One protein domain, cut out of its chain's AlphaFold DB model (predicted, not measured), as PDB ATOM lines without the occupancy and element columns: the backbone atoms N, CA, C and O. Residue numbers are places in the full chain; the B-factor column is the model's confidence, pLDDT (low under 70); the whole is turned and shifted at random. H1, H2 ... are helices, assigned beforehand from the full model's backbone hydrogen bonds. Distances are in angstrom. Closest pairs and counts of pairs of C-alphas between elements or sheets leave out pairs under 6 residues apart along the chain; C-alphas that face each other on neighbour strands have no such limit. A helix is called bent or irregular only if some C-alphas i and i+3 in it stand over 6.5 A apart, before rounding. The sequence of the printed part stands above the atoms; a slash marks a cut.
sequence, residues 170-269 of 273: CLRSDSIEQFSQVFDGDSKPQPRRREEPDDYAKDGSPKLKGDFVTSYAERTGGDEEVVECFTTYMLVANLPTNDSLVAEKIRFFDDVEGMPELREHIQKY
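AT A GLANCE: This is residues 170 to 269 of the 273 residues of an uncharacterized protein of Rubripirellula obstinata (UniProt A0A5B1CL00). Helix H3 makes the core of a compact, rounded domain, with H4 crossing it, H1 at the first end of H3 and H5 at its last end. H2 folds back beside the first part of H3 as a short helical hairpin, and a wide unnamed loop, residues 184 to 214, runs from H1 round to H2. The printed part has 100 residues with five named helices, in the order H1 H2 H3 H4 H5, and no named strand; the class is all helix, though under half of the residues, 48, are in named elements. The radius of gyration of the C-alphas is 13.1 A, and the C-alphas span 35 by 33 by 24 A.

HOW THE PARTS SIT: H1, residues 175 to 183, touches H3, residues 223 to 235, about perpendicular at 79 degrees; the closest C-alphas are those of Ile 176 and Asp 223, 6.0 A apart, and H3 touches H1 with residues 223 to 226 alone. H2, residues 215 to 220, is apart from H1 but forms a hairpin with H3, at a shallow tilt of 28 degrees, opposite ways. Their closest C-alphas, those of Ala 217 and Glu 225, are 4.3 A apart, and H3 touches H2 with residues 224 to 228 alone. H3 is the hub, touching the four other helices. H4, residues 245 to 255, touches H3, with the C-alphas of Cys 229 and Ile 250 closest at 5.0 A; at 72 degrees the two are only just about perpendicular. H4 and H1 only just touch, with 3 pairs of C-alphas within 8 A, the closest being Phe 179 and Phe 252 at 7.4 A. H5, residues 259 to 267, touches H3 at a steep tilt of 51 degrees, the same way; the C-alphas of Met 234 and Arg 263 are closest at 5.1 A, and H3 uses residues 233 to 235 alone. H4 and H5 only just touch, with 3 pairs of C-alphas within 8 A, and only at the corner by their link; the closest are Asp 254 and Pro 260, 5.7 A apart. Each O i to N i+4 pair is within hydrogen-bond range in H1, H2, H3 and H5, and 4 of 7 are in H4.

IN THESE COORDINATES: H1 begins at C-alpha 175, (216.356, 185.031, 85.082). H3, the longest helix, is 18.1 A from first to last C-alpha and begins at (208.149, 184.865, 89.723). H4 is 16.3 A long and only just irregular: C-alphas 250 and 253 are 6.7 A apart. H1 and H5 are 11.8 A each and H2 is 8.6 A; H5 ends at C-alpha 267, (218.237, 164.392, 83.467).

THE WHOLE: The C-alphas farthest apart, those of Ser 187 and Tyr 269, are 39.4 A apart. The printed part has no cut. The link from H1 to H2, 31 residues, is long; those from H2 to H3 and H4 to H5 are tight, and that from H3 to H4, 9 residues, is short. The mean pLDDT of the printed part is 94.2, and no printed residue is under 70.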
ATOM      1  N   CYS A 170     216.891 181.202  89.840       97.00
ATOM      2  CA  CYS A 170     216.386 182.254  88.957       97.00
ATOM      3  C   CYS A 170     216.597 183.655  89.543       97.00
ATOM      4  O   CYS A 170     216.768 184.608  88.783       97.00
ATOM      5  N   LEU A 171     216.608 183.792  90.876       94.62
ATOM      6  CA  LEU A 171     216.996 185.038  91.535       94.62
ATOM      7  C   LEU A 171     218.489 185.329  91.332       94.62
ATOM      8  O   LEU A 171     218.856 186.451  90.997       94.62
ATOM      9  N   ARG A 172     219.357 184.327  91.510       93.31
ATOM     10  CA  ARG A 172     220.812 184.486  91.357       93.31
ATOM     11  C   ARG A 172     221.260 184.777  89.928       93.31
ATOM     12  O   ARG A 172     222.238 185.497  89.750       93.31
ATOM     13  N   SER A 173     220.594 184.196  88.938       95.06
ATOM     14  CA  SER A 173     220.913 184.378  87.519       95.06
ATOM     15  C   SER A 173     220.203 185.574  86.882       95.06
ATOM     16  O   SER A 173     220.343 185.777  85.678       95.06
ATOM     17  N   ASP A 174     219.421 186.338  87.655       95.62
ATOM     18  CA  ASP A 174     218.556 187.417  87.153       95.62
ATOM     19  C   ASP A 174     217.535 186.938  86.097       95.62
ATOM     20  O   ASP A 174     216.993 187.706  85.300       95.62
ATOM     21  N   SER A 175     217.249 185.633  86.073       96.88
ATOM     22  CA  SER A 175     216.356 185.031  85.082       96.88
ATOM     23  C   SER A 175     214.906 185.446  85.275       96.88
ATOM     24  O   SER A 175     214.164 185.432  84.303       96.88
ATOM     25  N   ILE A 176     214.496 185.833  86.488       95.38
ATOM     26  CA  ILE A 176     213.148 186.372  86.728       95.38
ATOM     27  C   ILE A 176     212.947 187.658  85.920       95.38
ATOM     28  O   ILE A 176     212.001 187.755  85.144       95.38
ATOM     29  N   GLU A 177     213.871 188.610  86.045       94.75
ATOM     30  CA  GLU A 177     213.803 189.891  85.340       94.75
ATOM     31  C   GLU A 177     213.930 189.697  83.823       94.75
ATOM     32  O   GLU A 177     213.112 190.207  83.056       94.75
ATOM     33  N   GLN A 178     214.901 188.897  83.374       95.12
ATOM     34  CA  GLN A 178     215.087 188.606  81.949       95.12
ATOM     35  C   GLN A 178     213.860 187.922  81.333       95.12
ATOM     36  O   GLN A 178     213.442 188.271  80.228       95.12
ATOM     37  N   PHE A 179     213.244 186.978  82.050       95.31
ATOM     38  CA  PHE A 179     212.018 186.325  81.606       95.31
ATOM     39  C   PHE A 179     210.887 187.347  81.461       95.31
ATOM     40  O   PHE A 179     210.238 187.403  80.413       95.31
ATOM     41  N   SER A 180     210.681 188.203  82.466       91.38
ATOM     42  CA  SER A 180     209.648 189.239  82.415       91.38
ATOM     43  C   SER A 180     209.877 190.247  81.287       91.38
ATOM     44  O   SER A 180     208.926 190.622  80.599       91.38
ATOM     45  N   GLN A 181     211.121 190.619  80.986       91.38
ATOM     46  CA  GLN A 181     211.432 191.476  79.834       91.38
ATOM     47  C   GLN A 181     211.045 190.833  78.494       91.38
ATOM     48  O   GLN A 181     210.600 191.524  77.574       91.38
ATOM     49  N   VAL A 182     211.193 189.511  78.373       92.19
ATOM     50  CA  VAL A 182     210.868 188.777  77.142       92.19
ATOM     51  C   VAL A 182     209.366 188.523  77.010       92.19
ATOM     52  O   VAL A 182     208.837 188.604  75.892       92.19
ATOM     53  N   PHE A 183     208.675 188.201  78.105       91.88
ATOM     54  CA  PHE A 183     207.309 187.669  78.055       91.88
ATOM     55  C   PHE A 183     206.238 188.571  78.670       91.88
ATOM     56  O   PHE A 183     205.121 188.551  78.160       91.88
ATOM     57  N   ASP A 184     206.558 189.392  79.672       84.44
ATOM     58  CA  ASP A 184     205.580 190.199  80.425       84.44
ATOM     59  C   ASP A 184     205.504 191.667  79.966       84.44
ATOM     60  O   ASP A 184     204.710 192.449  80.488       84.44
ATOM     61  N   GLY A 185     206.308 192.066  78.976       73.00
ATOM     62  CA  GLY A 185     206.335 193.440  78.474       73.00
ATOM     63  C   GLY A 185     205.037 193.893  77.783       73.00
ATOM     64  O   GLY A 185     204.357 193.117  77.106       73.00
ATOM     65  N   ASP A 186     204.761 195.202  77.855       71.38
ATOM     66  CA  ASP A 186     203.574 195.872  77.278       71.38
ATOM     67  C   ASP A 186     203.417 195.702  75.753       71.38
ATOM     68  O   ASP A 186     202.367 195.997  75.179       71.38
ATOM     69  N   SER A 187     204.470 195.255  75.065       70.94
ATOM     70  CA  SER A 187     204.487 195.070  73.613       70.94
ATOM     71  C   SER A 187     203.870 193.746  73.149       70.94
ATOM     72  O   SER A 187     203.651 193.577  71.947       70.94
ATOM     73  N   LYS A 188     203.571 192.815  74.068       73.25
ATOM     74  CA  LYS A 188     202.996 191.501  73.750       73.25
ATOM     75  C   LYS A 188     201.607 191.335  74.380       73.25
ATOM     76  O   LYS A 188     201.429 191.648  75.556       73.25
ATOM     77  N   PRO A 189     200.607 190.824  73.631       82.94
ATOM     78  CA  PRO A 189     199.333 190.426  74.217       82.94
ATOM     79  C   PRO A 189     199.552 189.382  75.312       82.94
ATOM     80  O   PRO A 189     200.104 188.314  75.049       82.94
ATOM     81  N   GLN A 190     199.098 189.690  76.523       86.94
ATOM     82  CA  GLN A 190     199.222 188.779  77.654       86.94
ATOM     83  C   GLN A 190     198.084 187.751  77.649       86.94
ATOM     84  O   GLN A 190     196.920 188.126  77.452       86.94
ATOM     85  N   PRO A 191     198.381 186.457  77.867       90.25
ATOM     86  CA  PRO A 191     197.347 185.443  77.995       90.25
ATOM     87  C   PRO A 191     196.460 185.727  79.211       90.25
ATOM     88  O   PRO A 191     196.901 186.227  80.248       90.25
ATOM     89  N   ARG A 192     195.173 185.390  79.097       91.31
ATOM     90  CA  ARG A 192     194.222 185.577  80.195       91.31
ATOM     91  C   ARG A 192     194.497 184.556  81.298       91.31
ATOM     92  O   ARG A 192     194.306 183.363  81.085       91.31
ATOM     93  N   ARG A 193     194.819 185.036  82.497       92.81
ATOM     94  CA  ARG A 193     194.892 184.216  83.714       92.81
ATOM     95  C   ARG A 193     193.490 183.888  84.230       92.81
ATOM     96  O   ARG A 193     192.651 184.784  84.360       92.81
ATOM     97  N   ARG A 194     193.214 182.611  84.500       93.25
ATOM     98  CA  ARG A 194     191.955 182.137  85.101       93.25
ATOM     99  C   ARG A 194     192.144 181.847  86.586       93.25
ATOM    100  O   ARG A 194     193.150 181.265  86.974       93.25
ATOM    101  N   GLU A 195     191.141 182.177  87.396       88.38
ATOM    102  CA  GLU A 195     191.142 181.886  88.838       88.38
ATOM    103  C   GLU A 195     190.966 180.392  89.141       88.38
ATOM    104  O   GLU A 195     191.587 179.875  90.062       88.38
ATOM    105  N   GLU A 196     190.166 179.671  88.351       88.88
ATOM    106  CA  GLU A 196     189.894 178.240  88.550       88.88
ATOM    107  C   GLU A 196     189.993 177.474  87.225       88.88
ATOM    108  O   GLU A 196     188.980 177.113  86.627       88.88
ATOM    109  N   PRO A 197     191.207 177.251  86.700       86.56
ATOM    110  CA  PRO A 197     191.351 176.476  85.482       86.56
ATOM    111  C   PRO A 197     191.183 174.974  85.759       86.56
ATOM    112  O   PRO A 197     191.851 174.408  86.627       86.56
ATOM    113  N   ASP A 198     190.323 174.317  84.986       87.50
ATOM    114  CA  ASP A 198     189.913 172.914  85.151       87.50
ATOM    115  C   ASP A 198     190.477 171.969  84.073       87.50
ATOM    116  O   ASP A 198     190.274 170.756  84.125       87.50
ATOM    117  N   ASP A 199     191.239 172.508  83.120       91.69
ATOM    118  CA  ASP A 199     191.789 171.798  81.964       91.69
ATOM    119  C   ASP A 199     193.247 171.329  82.160       91.69
ATOM    120  O   ASP A 199     193.939 170.994  81.196       91.69
ATOM    121  N   TYR A 200     193.744 171.319  83.401       93.88
ATOM    122  CA  TYR A 200     195.056 170.763  83.751       93.88
ATOM    123  C   TYR A 200     194.965 169.279  84.110       93.88
ATOM    124  O   TYR A 200     193.953 168.794  84.619       93.88
ATOM    125  N   ALA A 201     196.049 168.544  83.853       93.81
ATOM    126  CA  ALA A 201     196.099 167.119  84.125       93.81
ATOM    127  C   ALA A 201     195.984 166.844  85.635       93.81
ATOM    128  O   ALA A 201     196.700 167.425  86.452       93.81
ATOM    129  N   LYS A 202     195.071 165.938  86.010       92.25
ATOM    130  CA  LYS A 202     194.805 165.586  87.419       92.25
ATOM    131  C   LYS A 202     195.982 164.898  88.109       92.25
ATOM    132  O   LYS A 202     196.031 164.860  89.329       92.25
ATOM    133  N   ASP A 203     196.890 164.328  87.329       93.25
ATOM    134  CA  ASP A 203     198.101 163.650  87.791       93.25
ATOM    135  C   ASP A 203     199.279 164.616  88.015       93.25
ATOM    136  O   ASP A 203     200.408 164.172  88.227       93.25
ATOM    137  N   GLY A 204     199.035 165.927  87.917       94.06
ATOM    138  CA  GLY A 204     200.037 166.962  88.130       94.06
ATOM    139  C   GLY A 204     201.020 167.143  86.974       94.06
ATOM    140  O   GLY A 204     201.973 167.905  87.133       94.06
ATOM    141  N   SER A 205     200.833 166.478  85.826       96.56
ATOM    142  CA  SER A 205     201.673 166.721  84.650       96.56
ATOM    143  C   SER A 205     201.571 168.176  84.171       96.56
ATOM    144  O   SER A 205     200.455 168.693  84.035       96.56
ATOM    145  N   PRO A 206     202.704 168.837  83.858       97.00
ATOM    146  CA  PRO A 206     202.671 170.164  83.261       97.00
ATOM    147  C   PRO A 206     202.147 170.117  81.825       97.00
ATOM    148  O   PRO A 206     202.311 169.131  81.100       97.00
ATOM    149  N   LYS A 207     201.545 171.221  81.386       97.19
ATOM    150  CA  LYS A 207     201.222 171.452  79.982       97.19
ATOM    151  C   LYS A 207     202.480 171.844  79.219       97.19
ATOM    152  O   LYS A 207     203.249 172.697  79.642       97.19
ATOM    153  N   LEU A 208     202.622 171.252  78.038       97.00
ATOM    154  CA  LEU A 208     203.697 171.540  77.084       97.00
ATOM    155  C   LEU A 208     203.181 172.258  75.820       97.00
ATOM    156  O   LEU A 208     203.891 172.363  74.816       97.00
ATOM    157  N   LYS A 209     201.911 172.685  75.851       96.12
ATOM    158  CA  LYS A 209     201.207 173.459  74.821       96.12
ATOM    159  C   LYS A 209     200.241 174.448  75.479       96.12
ATOM    160  O   LYS A 209     199.657 174.119  76.511       96.12
ATOM    161  N   GLY A 210     200.031 175.600  74.847       94.31
ATOM    162  CA  GLY A 210     199.168 176.675  75.349       94.31
ATOM    163  C   GLY A 210     199.977 177.811  75.974       94.31
ATOM    164  O   GLY A 210     201.055 178.130  75.473       94.31
ATOM    165  N   ASP A 211     199.461 178.395  77.057       95.19
ATOM    166  CA  ASP A 211     199.982 179.658  77.603       95.19
ATOM    167  C   ASP A 211     200.777 179.505  78.906       95.19
ATOM    168  O   ASP A 211     201.732 180.251  79.130       95.19
ATOM    169  N   PHE A 212     200.405 178.528  79.743       96.81
ATOM    170  CA  PHE A 212     200.974 178.306  81.075       96.81
ATOM    171  C   PHE A 212     201.285 176.827  81.308       96.81
ATOM    172  O   PHE A 212     200.527 175.945  80.891       96.81
ATOM    173  N   VAL A 213     202.386 176.558  82.014       96.94
ATOM    174  CA  VAL A 213     202.836 175.192  82.331       96.94
ATOM    175  C   VAL A 213     201.921 174.499  83.333       96.94
ATOM    176  O   VAL A 213     201.693 173.295  83.231       96.94
ATOM    177  N   THR A 214     201.358 175.234  84.291       96.56
ATOM    178  CA  THR A 214     200.535 174.669  85.364       96.56
ATOM    179  C   THR A 214     199.440 175.631  85.808       96.56
ATOM    180  O   THR A 214     199.504 176.837  85.569       96.56
ATOM    181  N   SER A 215     198.436 175.100  86.513       94.75
ATOM    182  CA  SER A 215     197.365 175.918  87.097       94.75
ATOM    183  C   SER A 215     197.871 176.905  88.148       94.75
ATOM    184  O   SER A 215     197.216 177.909  88.408       94.75
ATOM    185  N   TYR A 216     199.017 176.624  88.769       93.75
ATOM    186  CA  TYR A 216     199.626 177.513  89.750       93.75
ATOM    187  C   TYR A 216     200.309 178.698  89.072       93.75
ATOM    188  O   TYR A 216     199.989 179.832  89.410       93.75
ATOM    189  N   ALA A 217     201.126 178.436  88.044       95.19
ATOM    190  CA  ALA A 217     201.718 179.479  87.210       95.19
ATOM    191  C   ALA A 217     200.643 180.407  86.622       95.19
ATOM    192  O   ALA A 217     200.773 181.627  86.676       95.19
ATOM    193  N   GLU A 218     199.544 179.835  86.116       95.75
ATOM    194  CA  GLU A 218     198.436 180.615  85.558       95.75
ATOM    195  C   GLU A 218     197.804 181.551  86.595       95.75
ATOM    196  O   GLU A 218     197.624 182.732  86.307       95.75
ATOM    197  N   ARG A 219     197.485 181.049  87.795       93.56
ATOM    198  CA  ARG A 219     196.797 181.832  88.834       93.56
ATOM    199  C   ARG A 219     197.684 182.881  89.490       93.56
ATOM    200  O   ARG A 219     197.200 183.977  89.755       93.56
ATOM    201  N   THR A 220     198.930 182.530  89.800       91.62
ATOM    202  CA  THR A 220     199.794 183.374  90.633       91.62
ATOM    203  C   THR A 220     200.571 184.392  89.799       91.62
ATOM    204  O   THR A 220     200.643 185.557  90.183       91.62
ATOM    205  N   GLY A 221     201.070 183.993  88.623       89.88
ATOM    206  CA  GLY A 221     201.924 184.838  87.786       89.88
ATOM    207  C   GLY A 221     203.221 185.265  88.469       89.88
ATOM    208  O   GLY A 221     203.641 184.648  89.442       89.88
ATOM    209  N   GLY A 222     203.857 186.316  87.947       91.19
ATOM    210  CA  GLY A 222     205.104 186.842  88.504       91.19
ATOM    211  C   GLY A 222     206.236 185.815  88.482       91.19
ATOM    212  O   GLY A 222     206.373 185.045  87.530       91.19
ATOM    213  N   ASP A 223     207.026 185.787  89.551       94.00
ATOM    214  CA  ASP A 223     208.149 184.865  89.723       94.00
ATOM    215  C   ASP A 223     207.718 183.391  89.711       94.00
ATOM    216  O   ASP A 223     208.425 182.549  89.163       94.00
ATOM    217  N   GLU A 224     206.528 183.080  90.217       95.69
ATOM    218  CA  GLU A 224     205.991 181.716  90.245       95.69
ATOM    219  C   GLU A 224     205.799 181.120  88.851       95.69
ATOM    220  O   GLU A 224     205.978 179.921  88.637       95.69
ATOM    221  N   GLU A 225     205.465 181.945  87.859       96.25
ATOM    222  CA  GLU A 225     205.400 181.477  86.479       96.25
ATOM    223  C   GLU A 225     206.783 181.139  85.921       96.25
ATOM    224  O   GLU A 225     206.942 180.100  85.271       96.25
ATOM    225  N   VAL A 226     207.775 181.985  86.204       97.62
ATOM    226  CA  VAL A 226     209.167 181.762  85.800       97.62
ATOM    227  C   VAL A 226     209.674 180.457  86.405       97.62
ATOM    228  O   VAL A 226     210.204 179.603  85.697       97.62
ATOM    229  N   VAL A 227     209.445 180.266  87.704       98.12
ATOM    230  CA  VAL A 227     209.928 179.111  88.462       98.12
ATOM    231  C   VAL A 227     209.194 177.825  88.085       98.12
ATOM    232  O   VAL A 227     209.800 176.754  88.014       98.12
ATOM    233  N   GLU A 228     207.908 177.883  87.753       98.19
ATOM    234  CA  GLU A 228     207.194 176.724  87.214       98.19
ATOM    235  C   GLU A 228     207.681 176.356  85.802       98.19
ATOM    236  O   GLU A 228     207.780 175.165  85.476       98.19
ATOM    237  N   CYS A 229     208.030 177.345  84.969       98.44
ATOM    238  CA  CYS A 229     208.663 177.102  83.669       98.44
ATOM    239  C   CYS A 229     210.060 176.499  83.843       98.44
ATOM    240  O   CYS A 229     210.358 175.506  83.183       98.44
ATOM    241  N   PHE A 230     210.860 177.014  84.781       98.69
ATOM    242  CA  PHE A 230     212.153 176.452  85.176       98.69
ATOM    243  C   PHE A 230     212.013 175.000  85.641       98.69
ATOM    244  O   PHE A 230     212.719 174.111  85.177       98.69
ATOM    245  N   THR A 231     211.054 174.725  86.524       98.75
ATOM    246  CA  THR A 231     210.822 173.380  87.068       98.75
ATOM    247  C   THR A 231     210.442 172.406  85.961       98.75
ATOM    248  O   THR A 231     210.967 171.294  85.886       98.75
ATOM    249  N   THR A 232     209.570 172.849  85.053       98.56
ATOM    250  CA  THR A 232     209.207 172.083  83.861       98.56
ATOM    251  C   THR A 232     210.433 171.850  82.984       98.56
ATOM    252  O   THR A 232     210.698 170.703  82.623       98.56
ATOM    253  N   TYR A 233     211.209 172.902  82.700       98.69
ATOM    254  CA  TYR A 233     212.451 172.840  81.934       98.69
ATOM    255  C   TYR A 233     213.442 171.861  82.542       98.69
ATOM    256  O   TYR A 233     214.047 171.115  81.798       98.69
ATOM    257  N   MET A 234     213.589 171.793  83.861       98.69
ATOM    258  CA  MET A 234     214.544 170.892  84.502       98.69
ATOM    259  C   MET A 234     214.072 169.440  84.516       98.69
ATOM    260  O   MET A 234     214.888 168.535  84.357       98.69
ATOM    261  N   LEU A 235     212.769 169.193  84.681       98.06
ATOM    262  CA  LEU A 235     212.262 167.857  85.003       98.06
ATOM    263  C   LEU A 235     211.717 167.064  83.813       98.06
ATOM    264  O   LEU A 235     211.852 165.840  83.802       98.06
ATOM    265  N   VAL A 236     211.098 167.695  82.812       96.88
ATOM    266  CA  VAL A 236     210.487 166.920  81.719       96.88
ATOM    267  C   VAL A 236     211.559 166.289  80.833       96.88
ATOM    268  O   VAL A 236     212.552 166.932  80.490       96.88
ATOM    269  N   ALA A 237     211.360 165.029  80.442       95.06
ATOM    270  CA  ALA A 237     212.338 164.293  79.640       95.06
ATOM    271  C   ALA A 237     212.525 164.919  78.249       95.06
ATOM    272  O   ALA A 237     213.648 165.124  77.794       95.06
ATOM    273  N   ASN A 238     211.414 165.277  77.605       95.50
ATOM    274  CA  ASN A 238     211.393 165.847  76.264       95.50
ATOM    275  C   ASN A 238     210.873 167.282  76.333       95.50
ATOM    276  O   ASN A 238     209.709 167.505  76.676       95.50
ATOM    277  N   LEU A 239     211.733 168.252  76.007       97.12
ATOM    278  CA  LEU A 239     211.309 169.644  75.898       97.12
ATOM    279  C   LEU A 239     210.326 169.792  74.727       97.12
ATOM    280  O   LEU A 239     210.498 169.145  73.687       97.12
ATOM    281  N   PRO A 240     209.284 170.628  74.859       97.31
ATOM    282  CA  PRO A 240     208.393 170.891  73.742       97.31
ATOM    283  C   PRO A 240     209.159 171.556  72.601       97.31
ATOM    284  O   PRO A 240     209.978 172.433  72.840       97.31
ATOM    285  N   THR A 241     208.835 171.202  71.358       96.25
ATOM    286  CA  THR A 241     209.397 171.811  70.133       96.25
ATOM    287  C   THR A 241     208.362 172.598  69.328       96.25
ATOM    288  O   THR A 241     208.627 173.017  68.209       96.25
ATOM    289  N   ASN A 242     207.158 172.766  69.876       96.00
ATOM    290  CA  ASN A 242     206.078 173.501  69.227       96.00
ATOM    291  C   ASN A 242     206.189 175.018  69.469       96.00
ATOM    292  O   ASN A 242     206.931 175.453  70.356       96.00
ATOM    293  N   ASP A 243     205.390 175.776  68.717       95.06
ATOM    294  CA  ASP A 243     205.388 177.248  68.685       95.06
ATOM    295  C   ASP A 243     204.380 177.874  69.666       95.06
ATOM    296  O   ASP A 243     203.879 178.974  69.446       95.06
ATOM    297  N   SER A 244     203.976 177.152  70.717       95.88
ATOM    298  CA  SER A 244     203.113 177.750  71.743       95.88
ATOM    299  C   SER A 244     203.914 178.614  72.712       95.88
ATOM    300  O   SER A 244     205.086 178.342  72.976       95.88
ATOM    301  N   LEU A 245     203.247 179.603  73.312       95.12
ATOM    302  CA  LEU A 245     203.858 180.515  74.276       95.12
ATOM    303  C   LEU A 245     204.497 179.769  75.454       95.12
ATOM    304  O   LEU A 245     205.619 180.076  75.842       95.12
ATOM    305  N   VAL A 246     203.829 178.746  75.996       96.19
ATOM    306  CA  VAL A 246     204.400 177.936  77.081       96.19
ATOM    307  C   VAL A 246     205.664 177.193  76.640       96.19
ATOM    308  O   VAL A 246     206.593 177.039  77.424       96.19
ATOM    309  N   ALA A 247     205.728 176.745  75.385       97.56
ATOM    310  CA  ALA A 247     206.895 176.044  74.870       97.56
ATOM    311  C   ALA A 247     208.095 176.989  74.703       97.56
ATOM    312  O   ALA A 247     209.216 176.596  75.013       97.56
ATOM    313  N   GLU A 248     207.859 178.232  74.278       97.06
ATOM    314  CA  GLU A 248     208.877 179.289  74.270       97.06
ATOM    315  C   GLU A 248     209.353 179.631  75.686       97.06
ATOM    316  O   GLU A 248     210.555 179.657  75.932       97.06
ATOM    317  N   LYS A 249     208.426 179.804  76.638       97.44
ATOM    318  CA  LYS A 249     208.739 180.078  78.050       97.44
ATOM    319  C   LYS A 249     209.551 178.964  78.710       97.44
ATOM    320  O   LYS A 249     210.464 179.247  79.471       97.44
ATOM    321  N   ILE A 250     209.250 177.697  78.413       98.44
ATOM    322  CA  ILE A 250     210.048 176.563  78.903       98.44
ATOM    323  C   ILE A 250     211.464 176.617  78.316       98.44
ATOM    324  O   ILE A 250     212.428 176.450  79.054       98.44
ATOM    325  N   ARG A 251     211.605 176.844  77.003       98.25
ATOM    326  CA  ARG A 251     212.911 176.863  76.318       98.25
ATOM    327  C   ARG A 251     213.731 178.127  76.567       98.25
ATOM    328  O   ARG A 251     214.898 178.146  76.214       98.25
ATOM    329  N   PHE A 252     213.169 179.151  77.208       98.12
ATOM    330  CA  PHE A 252     213.909 180.339  77.645       98.12
ATOM    331  C   PHE A 252     215.212 179.985  78.380       98.12
ATOM    332  O   PHE A 252     216.235 180.631  78.185       98.12
ATOM    333  N   PHE A 253     215.191 178.920  79.184       98.44
ATOM    334  CA  PHE A 253     216.347 178.478  79.957       98.44
ATOM    335  C   PHE A 253     217.446 177.796  79.128       98.44
ATOM    336  O   PHE A 253     218.525 177.584  79.669       98.44
ATOM    337  N   ASP A 254     217.230 177.500  77.838       98.06
ATOM    338  CA  ASP A 254     218.303 177.015  76.952       98.06
ATOM    339  C   ASP A 254     219.410 178.066  76.763       98.06
ATOM    340  O   ASP A 254     220.565 177.707  76.542       98.06
ATOM    341  N   ASP A 255     219.068 179.350  76.897       97.06
ATOM    342  CA  ASP A 255     219.992 180.474  76.716       97.06
ATOM    343  C   ASP A 255     220.495 181.067  78.050       97.06
ATOM    344  O   ASP A 255     221.266 182.030  78.052       97.06
ATOM    345  N   VAL A 256     220.078 180.511  79.196       97.69
ATOM    346  CA  VAL A 256     220.520 180.965  80.524       97.69
ATOM    347  C   VAL A 256     221.776 180.199  80.935       97.69
ATOM    348  O   VAL A 256     221.765 178.973  81.022       97.69
ATOM    349  N   GLU A 257     222.855 180.926  81.232       97.00
ATOM    350  CA  GLU A 257     224.154 180.348  81.606       97.00
ATOM    351  C   GLU A 257     224.031 179.305  82.735       97.00
ATOM    352  O   GLU A 257     223.418 179.556  83.776       97.00
ATOM    353  N   GLY A 258     224.612 178.120  82.520       97.44
ATOM    354  CA  GLY A 258     224.630 177.005  83.472       97.44
ATOM    355  C   GLY A 258     223.353 176.156  83.510       97.44
ATOM    356  O   GLY A 258     223.375 175.033  84.017       97.44
ATOM    357  N   MET A 259     222.223 176.646  82.988       98.06
ATOM    358  CA  MET A 259     220.953 175.913  83.057       98.06
ATOM    359  C   MET A 259     220.908 174.683  82.140       98.06
ATOM    360  O   MET A 259     220.414 173.650  82.605       98.06
ATOM    361  N   PRO A 260     221.444 174.711  80.903       98.50
ATOM    362  CA  PRO A 260     221.578 173.507  80.088       98.50
ATOM    363  C   PRO A 260     222.427 172.422  80.765       98.50
ATOM    364  O   PRO A 260     222.041 171.252  80.773       98.50
ATOM    365  N   GLU A 261     223.546 172.800  81.387       98.31
ATOM    366  CA  GLU A 261     224.447 171.883  82.088       98.31
ATOM    367  C   GLU A 261     223.787 171.290  83.340       98.31
ATOM    368  O   GLU A 261     223.843 170.076  83.569       98.31
ATOM    369  N   LEU A 262     223.109 172.122  84.139       98.50
ATOM    370  CA  LEU A 262     222.336 171.660  85.292       98.50
ATOM    371  C   LEU A 262     221.205 170.718  84.862       98.50
ATOM    372  O   LEU A 262     220.999 169.671  85.481       98.50
ATOM    373  N   ARG A 263     220.494 171.049  83.778       98.38
ATOM    374  CA  ARG A 263     219.456 170.183  83.217       98.38
ATOM    375  C   ARG A 263     220.040 168.843  82.792       98.38
ATOM    376  O   ARG A 263     219.466 167.816  83.142       98.38
ATOM    377  N   GLU A 264     221.157 168.824  82.065       97.94
ATOM    378  CA  GLU A 264     221.826 167.579  81.668       97.94
ATOM    379  C   GLU A 264     222.157 166.721  82.894       97.94
ATOM    380  O   GLU A 264     221.905 165.513  82.894       97.94
ATOM    381  N   HIS A 265     222.656 167.339  83.969       97.56
ATOM    382  CA  HIS A 265     222.922 166.649  85.227       97.56
ATOM    383  C   HIS A 265     221.659 166.047  85.855       97.56
ATOM    384  O   HIS A 265     221.635 164.846  86.124       97.56
ATOM    385  N   ILE A 266     220.594 166.836  86.028       97.75
ATOM    386  CA  ILE A 266     219.314 166.368  86.589       97.75
ATOM    387  C   ILE A 266     218.712 165.246  85.731       97.75
ATOM    388  O   ILE A 266     218.188 164.258  86.253       97.75
ATOM    389  N   GLN A 267     218.815 165.352  84.406       96.94
ATOM    390  CA  GLN A 267     218.237 164.392  83.467       96.94
ATOM    391  C   GLN A 267     218.954 163.034  83.444       96.94
ATOM    392  O   GLN A 267     218.381 162.072  82.932       96.94
ATOM    393  N   LYS A 268     220.133 162.891  84.071       95.31
ATOM    394  CA  LYS A 268     220.748 161.570  84.336       95.31
ATOM    395  C   LYS A 268     219.862 160.681  85.208       95.31
ATOM    396  O   LYS A 268     219.972 159.462  85.149       95.31
ATOM    397  N   TYR A 269     218.972 161.290  85.990       94.44
ATOM    398  CA  TYR A 269     218.072 160.607  86.911       94.44
ATOM    399  C   TYR A 269     216.660 160.432  86.344       94.44
ATOM    400  O   TYR A 269     215.729 160.190  87.105       94.44
TER     401      TYR A 269